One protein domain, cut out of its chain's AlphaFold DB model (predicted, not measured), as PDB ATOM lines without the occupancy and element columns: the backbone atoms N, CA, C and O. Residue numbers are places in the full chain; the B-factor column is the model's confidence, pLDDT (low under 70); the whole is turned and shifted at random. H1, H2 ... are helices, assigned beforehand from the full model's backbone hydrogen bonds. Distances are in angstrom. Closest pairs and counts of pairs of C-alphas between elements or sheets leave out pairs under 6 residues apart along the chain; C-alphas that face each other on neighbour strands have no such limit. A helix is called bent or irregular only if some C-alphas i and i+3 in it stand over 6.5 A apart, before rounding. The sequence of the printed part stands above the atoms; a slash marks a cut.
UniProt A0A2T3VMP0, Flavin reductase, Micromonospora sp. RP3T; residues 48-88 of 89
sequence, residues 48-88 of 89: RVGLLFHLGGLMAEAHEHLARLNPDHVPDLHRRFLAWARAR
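Overview. This is residues 48 to 88 of the 89 residues of the protein "Flavin reductase" of Micromonospora sp. RP3T (UniProt A0A2T3VMP0). A flat helical hairpin of unequal arms: the long helix H1 makes the longest axis, and the chain then turns and folds back so that the shorter, irregular H2 runs side by side with H1 in the opposite direction. Residues 68 to 73, of which 68 and 69 belong to H1, stick out at the turning end. The printed part has 41 residues with two named helices, H1 then H2, and no named strand; its class is all helix. It is only just loose, close to compact, with a radius of gyration of the C-alphas of 11.3 A, and its C-alphas span 33 by 18 by 6 A.

Along the chain. H1 runs from Arg 48 to Leu 69 and is 31.3 A long from first to last C-alpha. It begins with C-alpha 48 at (-0.431, -27.900, -1.308) and ends with C-alpha 69 at (-25.444, -25.331, 17.303). A short link of 7 residues follows. H2 runs from Leu 77 to Arg 86, 14.0 A from first to last C-alpha, and ends with C-alpha 86 at (2.290, -24.075, 9.786). It is irregular: C-alphas 81 and 84 are 7.8 A apart, and its line is a rough one.

Arrangement. H1 and H2 touch, with 8 pairs of C-alphas within 8 A. Their closest C-alphas, those of Met 59 and Leu 77, are 6.4 A apart. The two helices form a helical hairpin and run opposite ways at a shallow tilt of 18 degrees. Their centres are 11.1 A apart. In H1 every O i to N i+4 pair is within hydrogen-bond range; in H2 3 of 6 are.

Size, cuts and confidence. The two C-alphas farthest apart, those of Arg 68 and Arg 88, are 33.7 A from each other, while the first and last printed C-alphas, those of Arg 48 and Arg 88, are 12.2 A apart. The printed part has no cut. The mean pLDDT of the printed part is 80.9, and residues 86 to 88 are under 70.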
ATOM      1  N   ARG A  48      -0.245 -28.451  -2.653       80.25
ATOM      2  CA  ARG A  48      -0.431 -27.900  -1.308       80.25
ATOM      3  C   ARG A  48      -1.470 -26.774  -1.293       80.25
ATOM      4  O   ARG A  48      -2.132 -26.594  -0.275       80.25
ATOM      5  N   VAL A  49      -1.587 -26.011  -2.378       84.62
ATOM      6  CA  VAL A  49      -2.513 -24.875  -2.464       84.62
ATOM      7  C   VAL A  49      -3.949 -25.385  -2.560       84.62
ATOM      8  O   VAL A  49      -4.782 -24.953  -1.765       84.62
ATOM      9  N   GLY A  50      -4.217 -26.364  -3.429       85.00
ATOM     10  CA  GLY A  50      -5.520 -27.021  -3.542       85.00
ATOM     11  C   GLY A  50      -5.975 -27.652  -2.226       85.00
ATOM     12  O   GLY A  50      -7.111 -27.445  -1.799       85.00
ATOM     13  N   LEU A  51      -5.061 -28.310  -1.504       83.75
ATOM     14  CA  LEU A  51      -5.367 -28.867  -0.184       83.75
ATOM     15  C   LEU A  51      -5.755 -27.786   0.840       83.75
ATOM     16  O   LEU A  51      -6.680 -27.985   1.628       83.75
ATOM     17  N   LEU A  52      -5.068 -26.640   0.842       85.00
ATOM     18  CA  LEU A  52      -5.389 -25.530   1.745       85.00
ATOM     19  C   LEU A  52      -6.735 -24.884   1.406       85.00
ATOM     20  O   LEU A  52      -7.495 -24.585   2.325       85.00
ATOM     21  N   PHE A  53      -7.059 -24.717   0.120       87.00
ATOM     22  CA  PHE A  53      -8.373 -24.231  -0.310       87.00
ATOM     23  C   PHE A  53      -9.495 -25.182   0.111       87.00
ATOM     24  O   PHE A  53     -10.482 -24.743   0.700       87.00
ATOM     25  N   HIS A  54      -9.318 -26.484  -0.121       85.19
ATOM     26  CA  HIS A  54     -10.291 -27.497   0.278       85.19
ATOM     27  C   HIS A  54     -10.532 -27.491   1.797       85.19
ATOM     28  O   HIS A  54     -11.674 -27.463   2.258       85.19
ATOM     29  N   LEU A  55      -9.459 -27.448   2.593       86.12
ATOM     30  CA  LEU A  55      -9.562 -27.381   4.053       86.12
ATOM     31  C   LEU A  55     -10.149 -26.055   4.549       86.12
ATOM     32  O   LEU A  55     -10.856 -26.053   5.554       86.12
ATOM     33  N   GLY A  56      -9.887 -24.945   3.853       87.31
ATOM     34  CA  GLY A  56     -10.512 -23.651   4.123       87.31
ATOM     35  C   GLY A  56     -12.029 -23.684   3.924       87.31
ATOM     36  O   GLY A  56     -12.758 -23.188   4.781       87.31
ATOM     37  N   GLY A  57     -12.505 -24.339   2.858       89.12
ATOM     38  CA  GLY A  57     -13.937 -24.559   2.620       89.12
ATOM     39  C   GLY A  57     -14.595 -25.369   3.739       89.12
ATOM     40  O   GLY A  57     -15.551 -24.909   4.359       89.12
ATOM     41  N   LEU A  58     -14.008 -26.517   4.096       88.50
ATOM     42  CA  LEU A  58     -14.510 -27.347   5.199       88.50
ATOM     43  C   LEU A  58     -14.515 -26.612   6.548       88.50
ATOM     44  O   LEU A  58     -15.390 -26.842   7.382       88.50
ATOM     45  N   MET A  59     -13.540 -25.731   6.779       87.06
ATOM     46  CA  MET A  59     -13.483 -24.906   7.983       87.06
ATOM     47  C   MET A  59     -14.631 -23.891   8.031       87.06
ATOM     48  O   MET A  59     -15.235 -23.731   9.092       87.06
ATOM     49  N   ALA A  60     -14.944 -23.226   6.915       86.44
ATOM     50  CA  ALA A  60     -16.054 -22.275   6.832       86.44
ATOM     51  C   ALA A  60     -17.402 -22.968   7.078       86.44
ATOM     52  O   ALA A  60     -18.169 -22.539   7.938       86.44
ATOM     53  N   GLU A  61     -17.636 -24.108   6.426       88.25
ATOM     54  CA  GLU A  61     -18.842 -24.913   6.639       88.25
ATOM     55  C   GLU A  61     -18.969 -25.388   8.093       88.25
ATOM     56  O   GLU A  61     -20.051 -25.351   8.683       88.25
ATOM     57  N   ALA A  62     -17.869 -25.839   8.703       85.25
ATOM     58  CA  ALA A  62     -17.868 -26.256  10.100       85.25
ATOM     59  C   ALA A  62     -18.156 -25.082  11.046       85.25
ATOM     60  O   ALA A  62     -18.871 -25.264  12.031       85.25
ATOM     61  N   HIS A  63     -17.631 -23.890  10.749       83.56
ATOM     62  CA  HIS A  63     -17.886 -22.687  11.534       83.56
ATOM     63  C   HIS A  63     -19.367 -22.307  11.500       83.56
ATOM     64  O   HIS A  63     -19.959 -22.100  12.555       83.56
ATOM     65  N   GLU A  64     -19.986 -22.304  10.322       86.50
ATOM     66  CA  GLU A  64     -21.416 -22.024  10.185       86.50
ATOM     67  C   GLU A  64     -22.286 -23.046  10.924       86.50
ATOM     68  O   GLU A  64     -23.233 -22.676  11.620       86.50
ATOM     69  N   HIS A  65     -21.968 -24.339  10.808       83.50
ATOM     70  CA  HIS A  65     -22.686 -25.388  11.536       83.50
ATOM     71  C   HIS A  65     -22.544 -25.238  13.054       83.50
ATOM     72  O   HIS A  65     -23.524 -25.395  13.781       83.50
ATOM     73  N   LEU A  66     -21.341 -24.925  13.537       82.75
ATOM     74  CA  LEU A  66     -21.077 -24.763  14.964       82.75
ATOM     75  C   LEU A  66     -21.706 -23.494  15.530       82.75
ATOM     76  O   LEU A  66     -22.297 -23.568  16.600       82.75
ATOM     77  N   ALA A  67     -21.667 -22.377  14.805       81.31
ATOM     78  CA  ALA A  67     -22.329 -21.140  15.213       81.31
ATOM     79  C   ALA A  67     -23.849 -21.327  15.363       81.31
ATOM     80  O   ALA A  67     -24.456 -20.744  16.257       81.31
ATOM     81  N   ARG A  68     -24.462 -22.185  14.532       82.12
ATOM     82  CA  ARG A  68     -25.880 -22.557  14.670       82.12
ATOM     83  C   ARG A  68     -26.166 -23.448  15.881       82.12
ATOM     84  O   ARG A  68     -27.246 -23.354  16.449       82.12
ATOM     85  N   LEU A  69     -25.243 -24.339  16.239       85.50
ATOM     86  CA  LEU A  69     -25.444 -25.331  17.303       85.50
ATOM     87  C   LEU A  69     -25.039 -24.826  18.690       85.50
ATOM     88  O   LEU A  69     -25.632 -25.234  19.684       85.50
ATOM     89  N   ASN A  70     -24.004 -23.996  18.766       79.62
ATOM     90  CA  ASN A  70     -23.459 -23.489  20.015       79.62
ATOM     91  C   ASN A  70     -22.869 -22.081  19.808       79.62
ATOM     92  O   ASN A  70     -21.653 -21.939  19.649       79.62
ATOM     93  N   PRO A  71     -23.722 -21.042  19.775       75.12
ATOM     94  CA  PRO A  71     -23.292 -19.672  19.490       75.12
ATOM     95  C   PRO A  71     -22.324 -19.113  20.543       75.12
ATOM     96  O   PRO A  71     -21.480 -18.283  20.212       75.12
ATOM     97  N   ASP A  72     -22.383 -19.612  21.780       82.69
ATOM     98  CA  ASP A  72     -21.551 -19.138  22.893       82.69
ATOM     99  C   ASP A  72     -20.162 -19.797  22.937       82.69
ATOM    100  O   ASP A  72     -19.286 -19.372  23.696       82.69
ATOM    101  N   HIS A  73     -19.927 -20.843  22.137       75.62
ATOM    102  CA  HIS A  73     -18.658 -21.565  22.130       75.62
ATOM    103  C   HIS A  73     -18.183 -21.883  20.714       75.62
ATOM    104  O   HIS A  73     -18.488 -22.933  20.144       75.62
ATOM    105  N   VAL A  74     -17.339 -20.999  20.178       70.56
ATOM    106  CA  VAL A  74     -16.663 -21.209  18.895       70.56
ATOM    107  C   VAL A  74     -15.296 -21.866  19.140       70.56
ATOM    108  O   VAL A  74     -14.386 -21.218  19.661       70.56
ATOM    109  N   PRO A  75     -15.106 -23.154  18.795       75.69
ATOM    110  CA  PRO A  75     -13.806 -23.804  18.926       75.69
ATOM    111  C   PRO A  75     -12.797 -23.240  17.913       75.69
ATOM    112  O   PRO A  75     -13.163 -22.855  16.807       75.69
ATOM    113  N   ASP A  76     -11.502 -23.271  18.250       81.00
ATOM    114  CA  ASP A  76     -10.420 -22.871  17.335       81.00
ATOM    115  C   ASP A  76     -10.271 -23.881  16.179       81.00
ATOM    116  O   ASP A  76      -9.503 -24.852  16.230       81.00
ATOM    117  N   LEU A  77     -11.063 -23.666  15.126       83.38
ATOM    118  CA  LEU A  77     -11.057 -24.482  13.916       83.38
ATOM    119  C   LEU A  77      -9.795 -24.257  13.087       83.38
ATOM    120  O   LEU A  77      -9.308 -25.199  12.461       83.38
ATOM    121  N   HIS A  78      -9.205 -23.063  13.139       82.19
ATOM    122  CA  HIS A  78      -7.983 -22.766  12.404       82.19
ATOM    123  C   HIS A  78      -6.837 -23.666  12.875       82.19
ATOM    124  O   HIS A  78      -6.099 -24.229  12.058       82.19
ATOM    125  N   ARG A  79      -6.679 -23.846  14.188       80.06
ATOM    126  CA  ARG A  79      -5.688 -24.780  14.728       80.06
ATOM    127  C   ARG A  79      -6.006 -26.223  14.340       80.06
ATOM    128  O   ARG A  79      -5.098 -26.967  13.988       80.06
ATOM    129  N   ARG A  80      -7.275 -26.634  14.355       79.38
ATOM    130  CA  ARG A  80      -7.658 -28.022  14.032       79.38
ATOM    131  C   ARG A  80      -7.454 -28.377  12.559       79.38
ATOM    132  O   ARG A  80      -6.977 -29.469  12.271       79.38
ATOM    133  N   PHE A  81      -7.782 -27.466  11.646       81.19
ATOM    134  CA  PHE A  81      -7.723 -27.722  10.207       81.19
ATOM    135  C   PHE A  81      -6.359 -27.396   9.594       81.19
ATOM    136  O   PHE A  81      -5.934 -28.092   8.673       81.19
ATOM    137  N   LEU A  82      -5.649 -26.378  10.102       82.12
ATOM    138  CA  LEU A  82      -4.475 -25.807   9.427       82.12
ATOM    139  C   LEU A  82      -3.186 -25.782  10.274       82.12
ATOM    140  O   LEU A  82      -2.142 -25.397   9.747       82.12
ATOM    141  N   ALA A  83      -3.182 -26.190  11.555       80.94
ATOM    142  CA  ALA A  83      -1.957 -26.110  12.376       80.94
ATOM    143  C   ALA A  83      -0.799 -26.955  11.828       80.94
ATOM    144  O   ALA A  83       0.350 -26.513  11.841       80.94
ATOM    145  N   TRP A  84      -1.094 -28.137  11.285       75.50
ATOM    146  CA  TRP A  84      -0.089 -29.004  10.665       75.50
ATOM    147  C   TRP A  84       0.580 -28.339   9.446       75.50
ATOM    148  O   TRP A  84       1.727 -28.645   9.126       75.50
ATOM    149  N   ALA A  85      -0.105 -27.400   8.780       72.62
ATOM    150  CA  ALA A  85       0.420 -26.694   7.617       72.62
ATOM    151  C   ALA A  85       1.408 -25.576   7.989       72.62
ATOM    152  O   ALA A  85       2.239 -25.226   7.148       72.62
ATOM    153  N   ARG A  86       1.334 -25.048   9.225       65.62
ATOM    154  CA  ARG A  86       2.290 -24.075   9.786       65.62
ATOM    155  C   ARG A  86       3.545 -24.725  10.369       65.62
ATOM    156  O   ARG A  86       4.585 -24.087  10.384       65.62
ATOM    157  N   ALA A  87       3.475 -25.986  10.802       62.03
ATOM    158  CA  ALA A  87       4.579 -26.699  11.460       62.03
ATOM    159  C   ALA A  87       5.761 -27.079  10.535       62.03
ATOM    160  O   ALA A  87       6.603 -27.884  10.919       62.03
ATOM    161  N   ARG A  88       5.826 -26.539   9.312       55.78
ATOM    162  CA  ARG A  88       6.938 -26.744   8.377       55.78
ATOM    163  C   ARG A  88       7.468 -25.390   7.911       55.78
ATOM    164  O   ARG A  88       7.038 -24.887   6.872       55.78
TER     165      ARG A  88